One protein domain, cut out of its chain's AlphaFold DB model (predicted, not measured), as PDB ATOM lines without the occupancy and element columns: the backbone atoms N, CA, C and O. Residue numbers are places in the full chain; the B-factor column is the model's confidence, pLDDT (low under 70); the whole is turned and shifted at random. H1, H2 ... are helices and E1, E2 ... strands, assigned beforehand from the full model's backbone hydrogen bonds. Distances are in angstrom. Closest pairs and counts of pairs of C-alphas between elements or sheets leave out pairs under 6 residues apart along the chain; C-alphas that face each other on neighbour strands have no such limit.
ATOM      1  N   LEU A  11     194.518 157.160  90.957       94.50
ATOM      2  CA  LEU A  11     195.033 158.398  90.385       94.50
ATOM      3  C   LEU A  11     196.265 158.873  91.159       94.50
ATOM      4  O   LEU A  11     196.328 158.756  92.375       94.50
ATOM      5  N   LYS A  12     197.215 159.486  90.447       95.75
ATOM      6  CA  LYS A  12     198.297 160.262  91.075       95.75
ATOM      7  C   LYS A  12     197.722 161.464  91.832       95.75
ATOM      8  O   LYS A  12     196.708 162.006  91.379       95.75
ATOM      9  N   SER A  13     198.414 161.927  92.875       95.94
ATOM     10  CA  SER A  13     198.029 163.064  93.732       95.94
ATOM     11  C   SER A  13     197.414 164.236  92.960       95.94
ATOM     12  O   SER A  13     196.256 164.599  93.172       95.94
ATOM     13  N   GLU A  14     198.138 164.773  91.975       95.38
ATOM     14  CA  GLU A  14     197.684 165.930  91.200       95.38
ATOM     15  C   GLU A  14     196.391 165.646  90.413       95.38
ATOM     16  O   GLU A  14     195.478 166.472  90.351       95.38
ATOM     17  N   LYS A  15     196.280 164.448  89.825       95.94
ATOM     18  CA  LYS A  15     195.084 164.034  89.078       95.94
ATOM     19  C   LYS A  15     193.892 163.817  90.006       95.94
ATOM     20  O   LYS A  15     192.777 164.155  89.615       95.94
ATOM     21  N   ALA A  16     194.118 163.277  91.203       96.69
ATOM     22  CA  ALA A  16     193.087 163.115  92.222       96.69
ATOM     23  C   ALA A  16     192.576 164.482  92.702       96.69
ATOM     24  O   ALA A  16     191.369 164.723  92.689       96.69
ATOM     25  N   LEU A  17     193.478 165.423  92.996       97.06
ATOM     26  CA  LEU A  17     193.104 166.784  93.384       97.06
ATOM     27  C   LEU A  17     192.298 167.478  92.278       97.06
ATOM     28  O   LEU A  17     191.205 167.982  92.525       97.06
ATOM     29  N   ASN A  18     192.784 167.444  91.033       96.31
ATOM     30  CA  ASN A  18     192.070 168.023  89.892       96.31
ATOM     31  C   ASN A  18     190.717 167.338  89.624       96.31
ATOM     32  O   ASN A  18     189.831 167.950  89.036       96.31
ATOM     33  N   PHE A  19     190.541 166.075  90.028       95.94
ATOM     34  CA  PHE A  19     189.250 165.396  89.960       95.94
ATOM     35  C   PHE A  19     188.256 165.964  90.982       95.94
ATOM     36  O   PHE A  19     187.121 166.245  90.602       95.94
ATOM     37  N   PHE A  20     188.673 166.186  92.232       96.69
ATOM     38  CA  PHE A  20     187.818 166.794  93.260       96.69
ATOM     39  C   PHE A  20     187.482 168.262  92.968       96.69
ATOM     40  O   PHE A  20     186.379 168.711  93.262       96.69
ATOM     41  N   LEU A  21     188.371 169.007  92.305       96.81
ATOM     42  CA  LEU A  21     188.148 170.419  91.951       96.81
ATOM     43  C   LEU A  21     187.268 170.642  90.712       96.81
ATOM     44  O   LEU A  21     187.307 171.704  90.094       96.81
ATOM     45  N   LYS A  22     186.448 169.656  90.355       95.19
ATOM     46  CA  LYS A  22     185.423 169.782  89.322       95.19
ATOM     47  C   LYS A  22     184.073 170.076  89.952       95.19
ATOM     48  O   LYS A  22     183.720 169.539  91.002       95.19
ATOM     49  N   THR A  23     183.260 170.854  89.249       94.25
ATOM     50  CA  THR A  23     181.908 171.243  89.669       94.25
ATOM     51  C   THR A  23     181.070 170.064  90.147       94.25
ATOM     52  O   THR A  23     180.397 170.180  91.164       94.25
ATOM     53  N   ASN A  24     181.113 168.929  89.447       91.69
ATOM     54  CA  ASN A  24     180.293 167.760  89.773       91.69
ATOM     55  C   ASN A  24     180.729 167.035  91.055       91.69
ATOM     56  O   ASN A  24     179.935 166.297  91.623       91.69
ATOM     57  N   GLN A  25     181.970 167.233  91.493       94.06
ATOM     58  CA  GLN A  25     182.540 166.647  92.703       94.06
ATOM     59  C   GLN A  25     182.386 167.596  93.892       94.06
ATOM     60  O   GLN A  25     182.272 167.152  95.033       94.06
ATOM     61  N   TYR A  26     182.355 168.899  93.618       94.62
ATOM     62  CA  TYR A  26     182.130 169.935  94.615       94.62
ATOM     63  C   TYR A  26     180.649 170.120  94.965       94.62
ATOM     64  O   TYR A  26     180.297 170.246  96.139       94.62
ATOM     65  N   LYS A  27     179.763 170.152  93.962       88.12
ATOM     66  CA  LYS A  27     178.331 170.368  94.191       88.12
ATOM     67  C   LYS A  27     177.669 169.087  94.695       88.12
ATOM     68  O   LYS A  27     177.881 168.005  94.160       88.12
ATOM     69  N   ASN A  28     176.790 169.239  95.675       83.88
ATOM     70  CA  ASN A  28     175.937 168.177  96.211       83.88
ATOM     71  C   ASN A  28     174.444 168.442  95.959       83.88
ATOM     72  O   ASN A  28     173.588 167.819  96.583       83.88
ATOM     73  N   ILE A  29     174.137 169.384  95.066       85.38
ATOM     74  CA  ILE A  29     172.776 169.754  94.689       85.38
ATOM     75  C   ILE A  29     172.629 169.700  93.172       85.38
ATOM     76  O   ILE A  29     173.575 169.981  92.426       85.38
ATOM     77  N   GLU A  30     171.429 169.356  92.714       81.75
ATOM     78  CA  GLU A  30     171.081 169.512  91.308       81.75
ATOM     79  C   GLU A  30     171.036 171.003  90.967       81.75
ATOM     80  O   GLU A  30     170.437 171.813  91.674       81.75
ATOM     81  N   GLN A  31     171.725 171.373  89.891       78.75
ATOM     82  CA  GLN A  31     171.790 172.742  89.393       78.75
ATOM     83  C   GLN A  31     171.576 172.734  87.886       78.75
ATOM     84  O   GLN A  31     171.918 171.739  87.235       78.75
ATOM     85  N   PRO A  32     171.075 173.841  87.316       84.50
ATOM     86  CA  PRO A  32     170.994 173.988  85.875       84.50
ATOM     87  C   PRO A  32     172.351 173.749  85.203       84.50
ATOM     88  O   PRO A  32     173.395 174.120  85.737       84.50
ATOM     89  N   VAL A  33     172.336 173.169  84.001       83.56
ATOM     90  CA  VAL A  33     173.548 172.726  83.282       83.56
ATOM     91  C   VAL A  33     174.510 173.882  82.962       83.56
ATOM     92  O   VAL A  33     175.703 173.664  82.782       83.56
ATOM     93  N   TYR A  34     174.011 175.117  82.928       87.81
ATOM     94  CA  TYR A  34     174.810 176.319  82.689       87.81
ATOM     95  C   TYR A  34     175.563 176.834  83.926       87.81
ATOM     96  O   TYR A  34     176.389 177.735  83.797       87.81
ATOM     97  N   PHE A  35     175.302 176.296  85.121       89.06
ATOM     98  CA  PHE A  35     176.064 176.645  86.318       89.06
ATOM     99  C   PHE A  35     177.324 175.786  86.438       89.06
ATOM    100  O   PHE A  35     177.263 174.555  86.449       89.06
ATOM    101  N   SER A  36     178.471 176.453  86.590       91.94
ATOM    102  CA  SER A  36     179.758 175.820  86.871       91.94
ATOM    103  C   SER A  36     180.496 176.551  87.990       91.94
ATOM    104  O   SER A  36     180.517 177.780  88.063       91.94
ATOM    105  N   PHE A  37     181.120 175.769  88.864       94.06
ATOM    106  CA  PHE A  37     182.040 176.220  89.900       94.06
ATOM    107  C   PHE A  37     183.505 176.073  89.492       94.06
ATOM    108  O   PHE A  37     184.362 176.497  90.258       94.06
ATOM    109  N   ASP A  38     183.812 175.548  88.303       95.00
ATOM    110  CA  ASP A  38     185.192 175.246  87.900       95.00
ATOM    111  C   ASP A  38     186.082 176.497  87.970       95.00
ATOM    112  O   ASP A  38     187.164 176.461  88.551       95.00
ATOM    113  N   SER A  39     185.599 177.643  87.474       95.56
ATOM    114  CA  SER A  39     186.329 178.917  87.563       95.56
ATOM    115  C   SER A  39     186.538 179.383  89.006       95.56
ATOM    116  O   SER A  39     187.602 179.897  89.335       95.56
ATOM    117  N   ASN A  40     185.549 179.177  89.881       95.81
ATOM    118  CA  ASN A  40     185.643 179.548  91.294       95.81
ATOM    119  C   ASN A  40     186.653 178.657  92.032       95.81
ATOM    120  O   ASN A  40     187.470 179.150  92.805       95.81
ATOM    121  N   LEU A  41     186.625 177.349  91.771       97.62
ATOM    122  CA  LEU A  41     187.537 176.378  92.372       97.62
ATOM    123  C   LEU A  41     188.975 176.586  91.884       97.62
ATOM    124  O   LEU A  41     189.898 176.562  92.696       97.62
ATOM    125  N   ASN A  42     189.164 176.877  90.592       97.44
ATOM    126  CA  ASN A  42     190.472 177.233  90.040       97.44
ATOM    127  C   ASN A  42     191.014 178.525  90.657       97.44
ATOM    128  O   ASN A  42     192.164 178.555  91.084       97.44
ATOM    129  N   TYR A  43     190.175 179.554  90.801       98.00
ATOM    130  CA  TYR A  43     190.567 180.788  91.479       98.00
ATOM    131  C   TYR A  43     191.042 180.526  92.916       98.00
ATOM    132  O   TYR A  43     192.082 181.032  93.335       98.00
ATOM    133  N   VAL A  44     190.308 179.710  93.678       97.75
ATOM    134  CA  VAL A  44     190.689 179.358  95.053       97.75
ATOM    135  C   VAL A  44     192.002 178.572  95.081       97.75
ATOM    136  O   VAL A  44     192.885 178.909  95.873       97.75
ATOM    137  N   LYS A  45     192.163 177.584  94.190       97.56
ATOM    138  CA  LYS A  45     193.411 176.823  94.022       97.56
ATOM    139  C   LYS A  45     194.595 177.753  93.764       97.56
ATOM    140  O   LYS A  45     195.608 177.631  94.439       97.56
ATOM    141  N   GLU A  46     194.462 178.703  92.842       97.38
ATOM    142  CA  GLU A  46     195.518 179.667  92.505       97.38
ATOM    143  C   GLU A  46     195.823 180.639  93.654       97.38
ATOM    144  O   GLU A  46     196.980 180.980  93.898       97.38
ATOM    145  N   LYS A  47     194.801 181.092  94.392       96.94
ATOM    146  CA  LYS A  47     194.986 182.033  95.509       96.94
ATOM    147  C   LYS A  47     195.654 181.405  96.727       96.94
ATOM    148  O   LYS A  47     196.488 182.065  97.370       96.94
ATOM    149  N   ILE A  48     195.278 180.171  97.058       96.62
ATOM    150  CA  ILE A  48     195.867 179.425  98.172       96.62
ATOM    151  C   ILE A  48     197.225 178.849  97.753       96.62
ATOM    152  O   ILE A  48     198.206 179.035  98.470       96.62
ATOM    153  N   GLY A  49     197.305 178.185  96.596       95.25
ATOM    154  CA  GLY A  49     198.508 177.492  96.133       95.25
ATOM    155  C   GLY A  49     198.965 176.444  97.147       95.25
ATOM    156  O   GLY A  49     198.176 175.574  97.537       95.25
ATOM    157  N   ASP A  50     200.205 176.594  97.617       94.38
ATOM    158  CA  ASP A  50     200.856 175.728  98.612       94.38
ATOM    159  C   ASP A  50     200.820 176.293 100.039       94.38
ATOM    160  O   ASP A  50     201.307 175.661 100.974       94.38
ATOM    161  N   LYS A  51     200.202 177.465 100.240       96.38
ATOM    162  CA  LYS A  51     200.076 178.079 101.569       96.38
ATOM    163  C   LYS A  51     199.381 177.130 102.534       96.38
ATOM    164  O   LYS A  51     198.426 176.430 102.162       96.38
ATOM    165  N   THR A  52     199.829 177.111 103.781       93.75
ATOM    166  CA  THR A  52     199.148 176.347 104.824       93.75
ATOM    167  C   THR A  52     197.830 177.024 105.190       93.75
ATOM    168  O   THR A  52     197.611 178.199 104.899       93.75
ATOM    169  N   TYR A  53     196.936 176.290 105.857       91.75
ATOM    170  CA  TYR A  53     195.701 176.875 106.381       91.75
ATOM    171  C   TYR A  53     195.990 178.098 107.264       91.75
ATOM    172  O   TYR A  53     195.354 179.133 107.095       91.75
ATOM    173  N   LYS A  54     197.010 178.002 108.133       91.25
ATOM    174  CA  LYS A  54     197.419 179.074 109.051       91.25
ATOM    175  C   LYS A  54     197.888 180.329 108.315       91.25
ATOM    176  O   LYS A  54     197.519 181.421 108.727       91.25
ATOM    177  N   ASP A  55     198.616 180.180 107.208       93.88
ATOM    178  CA  ASP A  55     199.100 181.318 106.406       93.88
ATOM    179  C   ASP A  55     197.963 182.097 105.730       93.88
ATOM    180  O   ASP A  55     198.134 183.246 105.326       93.88
ATOM    181  N   CYS A  56     196.797 181.467 105.567       92.31
ATOM    182  CA  CYS A  56     195.613 182.092 104.986       92.31
ATOM    183  C   CYS A  56     194.696 182.747 106.028       92.31
ATOM    184  O   CYS A  56     193.727 183.405 105.642       92.31
ATOM    185  N   LEU A  57     194.970 182.582 107.325       90.94
ATOM    186  CA  LEU A  57     194.171 183.192 108.380       90.94
ATOM    187  C   LEU A  57     194.629 184.617 108.663       90.94
ATOM    188  O   LEU A  57     195.816 184.924 108.730       90.94
ATOM    189  N   LYS A  58     193.654 185.493 108.903       89.25
ATOM    190  CA  LYS A  58     193.923 186.779 109.541       89.25
ATOM    191  C   LYS A  58     194.297 186.533 111.006       89.25
ATOM    192  O   LYS A  58     193.730 185.652 111.647       89.25
ATOM    193  N   GLU A  59     195.212 187.333 111.542       90.25
ATOM    194  CA  GLU A  59     195.585 187.269 112.956       90.25
ATOM    195  C   GLU A  59     194.349 187.370 113.869       90.25
ATOM    196  O   GLU A  59     193.476 188.218 113.665       90.25
ATOM    197  N   GLY A  60     194.252 186.452 114.835       86.81
ATOM    198  CA  GLY A  60     193.113 186.337 115.751       86.81
ATOM    199  C   GLY A  60     191.833 185.750 115.139       86.81
ATOM    200  O   GLY A  60     190.841 185.612 115.851       86.81
ATOM    201  N   ALA A  61     191.815 185.389 113.850       87.62
ATOM    202  CA  ALA A  61     190.665 184.722 113.252       87.62
ATOM    203  C   ALA A  61     190.583 183.256 113.703       87.62
ATOM    204  O   ALA A  61     191.561 182.516 113.609       87.62
ATOM    205  N   GLN A  62     189.389 182.832 114.119       88.25
ATOM    206  CA  GLN A  62     189.078 181.443 114.470       88.25
ATOM    207  C   GLN A  62     187.908 180.958 113.606       88.25
ATOM    208  O   GLN A  62     186.757 181.036 114.043       88.25
ATOM    209  N   PRO A  63     188.145 180.528 112.350       84.88
ATOM    210  CA  PRO A  63     187.056 180.126 111.463       84.88
ATOM    211  C   PRO A  63     186.193 179.008 112.042       84.88
ATOM    212  O   PRO A  63     184.985 179.026 111.858       84.88
ATOM    213  N   GLU A  64     186.771 178.093 112.817       82.25
ATOM    214  CA  GLU A  64     186.050 177.036 113.528       82.25
ATOM    215  C   GLU A  64     184.973 177.545 114.506       82.25
ATOM    216  O   GLU A  64     184.066 176.795 114.855       82.25
ATOM    217  N   GLN A  65     185.042 178.811 114.923       88.69
ATOM    218  CA  GLN A  65     184.039 179.462 115.772       88.69
ATOM    219  C   GLN A  65     183.036 180.308 114.974       88.69
ATOM    220  O   GLN A  65     182.083 180.843 115.543       88.69
ATOM    221  N   LEU A  66     183.241 180.467 113.664       86.69
ATOM    222  CA  LEU A  66     182.347 181.236 112.811       86.69
ATOM    223  C   LEU A  66     181.148 180.385 112.395       86.69
ATOM    224  O   LEU A  66     181.274 179.297 111.833       86.69
ATOM    225  N   ASN A  67     179.958 180.937 112.597       85.75
ATOM    226  CA  ASN A  67     178.738 180.357 112.058       85.75
ATOM    227  C   ASN A  67     178.627 180.641 110.554       85.75
ATOM    228  O   ASN A  67     179.093 181.670 110.067       85.75
ATOM    229  N   ARG A  68     177.923 179.759 109.830       84.94
ATOM    230  CA  ARG A  68     177.571 179.943 108.406       84.94
ATOM    231  C   ARG A  68     178.789 180.028 107.469       84.94
ATOM    232  O   ARG A  68     178.750 180.729 106.463       84.94
ATOM    233  N   LEU A  69     179.867 179.303 107.792       89.25
ATOM    234  CA  LEU A  69     181.024 179.143 106.899       89.25
ATOM    235  C   LEU A  69     180.646 178.460 105.583       89.25
ATOM    236  O   LEU A  69     181.112 178.861 104.516       89.25
ATOM    237  N   ASN A  70     179.812 177.427 105.684       91.19
ATOM    238  CA  ASN A  70     179.185 176.773 104.548       91.19
ATOM    239  C   ASN A  70     177.958 177.567 104.110       91.19
ATOM    240  O   ASN A  70     177.272 178.184 104.929       91.19
ATOM    241  N   TYR A  71     177.669 177.515 102.817       90.62
ATOM    242  CA  TYR A  71     176.497 178.162 102.259       90.62
ATOM    243  C   TYR A  71     175.287 177.235 102.387       90.62
ATOM    244  O   TYR A  71     175.314 176.110 101.896       90.62
ATOM    245  N   GLU A  72     174.232 177.694 103.051       90.94
ATOM    246  CA  GLU A  72     172.987 176.946 103.225       90.94
ATOM    247  C   GLU A  72     171.931 177.465 102.244       90.94
ATOM    248  O   GLU A  72     171.622 178.659 102.234       90.94
ATOM    249  N   LEU A  73     171.370 176.572 101.426       89.31
ATOM    250  CA  LEU A  73     170.189 176.842 100.613       89.31
ATOM    251  C   LEU A  73     168.988 176.099 101.183       89.31
ATOM    252  O   LEU A  73     169.076 174.929 101.548       89.31
ATOM    253  N   LEU A  74     167.832 176.753 101.152       89.69
ATOM    254  CA  LEU A  74     166.547 176.110 101.385       89.69
ATOM    255  C   LEU A  74     165.917 175.790 100.031       89.69
ATOM    256  O   LEU A  74     165.514 176.690  99.295       89.69
ATOM    257  N   LEU A  75     165.847 174.506  99.698       87.81
ATOM    258  CA  LEU A  75     165.136 174.028  98.516       87.81
ATOM    259  C   LEU A  75     163.688 173.715  98.883       87.81
ATOM    260  O   LEU A  75     163.415 173.314 100.012       87.81
ATOM    261  N   ASN A  76     162.751 173.844  97.944       87.12
ATOM    262  CA  ASN A  76     161.409 173.302  98.156       87.12
ATOM    263  C   ASN A  76     161.493 171.769  98.199       87.12
ATOM    264  O   ASN A  76     162.197 171.169  97.387       87.12
ATOM    265  N   LYS A  77     160.829 171.150  99.178       79.81
ATOM    266  CA  LYS A  77     160.813 169.699  99.332       79.81
ATOM    267  C   LYS A  77     159.672 169.081  98.522       79.81
ATOM    268  O   LYS A  77     159.977 168.278  97.659       79.81
ATOM    269  N   ASP A  78     158.418 169.477  98.783       77.12
ATOM    270  CA  ASP A  78     157.206 168.857  98.203       77.12
ATOM    271  C   ASP A  78     155.915 169.736  98.314       77.12
ATOM    272  O   ASP A  78     154.810 169.220  98.160       77.12
ATOM    273  N   GLY A  79     155.973 171.045  98.636       75.19
ATOM    274  CA  GLY A  79     154.736 171.831  98.855       75.19
ATOM    275  C   GLY A  79     154.910 173.308  99.236       75.19
ATOM    276  O   GLY A  79     156.025 173.819  99.288       75.19
ATOM    277  N   HIS A  80     153.803 174.011  99.516       73.06
ATOM    278  CA  HIS A  80     153.794 175.473  99.733       73.06
ATOM    279  C   HIS A  80     154.655 175.965 100.908       73.06
ATOM    280  O   HIS A  80     155.139 177.092 100.864       73.06
ATOM    281  N   TYR A  81     154.867 175.132 101.930       80.19
ATOM    282  CA  TYR A  81     155.593 175.517 103.148       80.19
ATOM    283  C   TYR A  81     156.698 174.527 103.551       80.19
ATOM    284  O   TYR A  81     157.280 174.660 104.624       80.19
ATOM    285  N   ALA A  82     156.991 173.520 102.722       86.50
ATOM    286  CA  ALA A  82     157.977 172.493 103.046       86.50
ATOM    287  C   ALA A  82     159.316 172.788 102.363       86.50
ATOM    288  O   ALA A  82     159.408 172.783 101.136       86.50
ATOM    289  N   THR A  83     160.372 172.975 103.156       88.38
ATOM    290  CA  THR A  83     161.736 173.181 102.654       88.38
ATOM    291  C   THR A  83     162.684 172.065 103.086       88.38
ATOM    292  O   THR A  83     162.535 171.489 104.164       88.38
ATOM    293  N   ARG A  84     163.696 171.780 102.267       86.31
ATOM    294  CA  ARG A  84     164.843 170.931 102.589       86.31
ATOM    295  C   ARG A  84     166.104 171.803 102.594       86.31
ATOM    296  O   ARG A  84     166.445 172.342 101.539       86.31
ATOM    297  N   PRO A  85     166.803 171.935 103.732       89.19
ATOM    298  CA  PRO A  85     168.106 172.572 103.745       89.19
ATOM    299  C   PRO A  85     169.119 171.682 103.028       89.19
ATOM    300  O   PRO A  85     169.154 170.463 103.212       89.19
ATOM    301  N   VAL A  86     169.948 172.306 102.207       90.00
ATOM    302  CA  VAL A  86     171.129 171.713 101.587       90.00
ATOM    303  C   VAL A  86     172.299 172.652 101.825       90.00
ATOM    304  O   VAL A  86     172.142 173.871 101.803       90.00
ATOM    305  N   MET A  87     173.479 172.095 102.075       90.25
ATOM    306  CA  MET A  87     174.671 172.885 102.373       90.25
ATOM    307  C   MET A  87     175.732 172.663 101.313       90.25
ATOM    308  O   MET A  87     176.091 171.524 101.037       90.25
ATOM    309  N   MET A  88     176.285 173.745 100.786       91.12
ATOM    310  CA  MET A  88     177.488 173.722  99.968       91.12
ATOM    311  C   MET A  88     178.688 174.092 100.833       91.12
ATOM    312  O   MET A  88     178.660 175.088 101.563       91.12
ATOM    313  N   ALA A  89     179.741 173.280 100.755       93.44
ATOM    314  CA  ALA A  89     180.974 173.534 101.486       93.44
ATOM    315  C   ALA A  89     181.569 174.891 101.090       93.44
ATOM    316  O   ALA A  89     181.472 175.296  99.937       93.44
ATOM    317  N   ASN A  90     182.211 175.594 102.021       93.75
ATOM    318  CA  ASN A  90     183.008 176.763 101.665       93.75
ATOM    319  C   ASN A  90     184.116 176.359 100.668       93.75
ATOM    320  O   ASN A  90     184.865 175.428 100.976       93.75
ATOM    321  N   PRO A  91     184.293 177.040  99.522       95.44
ATOM    322  CA  PRO A  91     185.240 176.596  98.499       95.44
ATOM    323  C   PRO A  91     186.703 176.638  98.972       95.44
ATOM    324  O   PRO A  91     187.495 175.793  98.561       95.44
ATOM    325  N   TYR A  92     187.061 177.551  99.884       94.75
ATOM    326  CA  TYR A  92     188.404 177.603 100.476       94.75
ATOM    327  C   TYR A  92     188.656 176.396 101.383       94.75
ATOM    328  O   TYR A  92     189.677 175.723 101.253       94.75
ATOM    329  N   LEU A  93     187.704 176.078 102.267       94.06
ATOM    330  CA  LEU A  93     187.812 174.920 103.161       94.06
ATOM    331  C   LEU A  93     187.780 173.602 102.378       94.06
ATOM    332  O   LEU A  93     188.537 172.684 102.685       94.06
ATOM    333  N   TYR A  94     186.956 173.532 101.330       96.25
ATOM    334  CA  TYR A  94     186.902 172.390 100.424       96.25
ATOM    335  C   TYR A  94     188.242 172.149  99.724       96.25
ATOM    336  O   TYR A  94     188.692 171.006  99.651       96.25
ATOM    337  N   TYR A  95     188.908 173.207  99.245       97.44
ATOM    338  CA  TYR A  95     190.236 173.083  98.648       97.44
ATOM    339  C   TYR A  95     191.266 172.558  99.652       97.44
ATOM    340  O   TYR A  95     191.994 171.623  99.325       97.44
ATOM    341  N   PHE A  96     191.306 173.102 100.877       96.44
ATOM    342  CA  PHE A  96     192.226 172.617 101.910       96.44
ATOM    343  C   PHE A  96     192.025 171.130 102.201       96.44
ATOM    344  O   PHE A  96     192.998 170.382 102.200       96.44
ATOM    345  N   LEU A  97     190.772 170.698 102.377       95.38
ATOM    346  CA  LEU A  97     190.446 169.291 102.598       95.38
ATOM    347  C   LEU A  97     190.853 168.423 101.401       95.38
ATOM    348  O   LEU A  97     191.490 167.391 101.577       95.38
ATOM    349  N   SER A  98     190.518 168.851 100.183       96.75
ATOM    350  CA  SER A  98     190.818 168.091  98.964       96.75
ATOM    351  C   SER A  98     192.324 167.941  98.752       96.75
ATOM    352  O   SER A  98     192.792 166.859  98.403       96.75
ATOM    353  N   ARG A  99     193.094 169.010  98.997       96.81
ATOM    354  CA  ARG A  99     194.559 169.000  98.923       96.81
ATOM    355  C   ARG A  99     195.163 168.086  99.986       96.81
ATOM    356  O   ARG A  99     196.094 167.356  99.671       96.81
ATOM    357  N   GLU A 100     194.624 168.102 101.205       95.50
ATOM    358  CA  GLU A 100     195.077 167.229 102.292       95.50
ATOM    359  C   GLU A 100     194.836 165.755 101.977       95.50
ATOM    360  O   GLU A 100     195.742 164.945 102.131       95.50
ATOM    361  N   LEU A 101     193.640 165.419 101.487       95.44
ATOM    362  CA  LEU A 101     193.268 164.053 101.117       95.44
ATOM    363  C   LEU A 101     194.135 163.505  99.981       95.44
ATOM    364  O   LEU A 101     194.451 162.321  99.975       95.44
ATOM    365  N   CYS A 102     194.528 164.357  99.036       96.44
ATOM    366  CA  CYS A 102     195.264 163.948  97.844       96.44
ATOM    367  C   CYS A 102     196.786 164.052  97.993       96.44
ATOM    368  O   CYS A 102     197.459 164.023  96.969       96.44
ATOM    369  N   ARG A 103     197.358 164.216  99.192       94.38
ATOM    370  CA  ARG A 103     198.823 164.196  99.365       94.38
ATOM    371  C   ARG A 103     199.413 162.866  98.890       94.38
ATOM    372  O   ARG A 103     198.786 161.831  99.057       94.38
TER     373      ARG A 103
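This is residues 11 to 103 of the 106 residues of the protein "Magnesium/nickel/cobalt transporter CorA" of gut metagenome (UniProt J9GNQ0). A loose cluster of helices, H1, H3 and H4 set in a triangle with short H2 near them, has a long two-stranded hairpin, E1 and E2, as an arm that makes much of the length. A long loop, residues 49 to 70, swings out between H3 and the arm, and its residues 57 to 62 stick out free. The printed part has 93 residues, with four named helices and two named strands in the order H1 H2 H3 E1 E2 H4; the sheet E1 - E2 is antiparallel and the class is mixed, helices and strands. The whole is loose, with a radius of gyration of the C-alphas of 15.5 A, and only just flat, spanning 47 by 36 by 20 A.

H1, residues 13 to 20, begins at C-alpha 13 (198.029, 163.064, 93.732) and is 10.9 A long. H2 is residues 23 to 26, and H3, residues 38 to 48, is 15.4 A long. E1, residues 71 to 79, is 22.9 A long, and E2, residues 82 to 88, is 19.8 A long. H4, residues 91 to 101, is 15.1 A long and ends at C-alpha 101 (193.268, 164.053, 101.117).

H3 and H4 touch, closest at the C-alphas of Val 44 and Tyr 92, 6.1 A, and are only just about perpendicular at 73 degrees. H1 and H4 only just touch, with 3 pairs of C-alphas within 8 A, the closest Leu 17 and Arg 99 at 6.1 A. H1 and H3 are apart. E1 and E2 are an antiparallel hairpin; N 73 and O 86 are within hydrogen-bond range at 2.8 A. In H1, H3 and H4 every O i to N i+4 pair is within hydrogen-bond range; H2 is too short for one.

The C-alphas farthest apart, Lys 12 and His 80, are 47.8 A apart. The links H2 to H3 and H3 to E1 are long. The printed part has no cut, and no printed residue is under pLDDT 70.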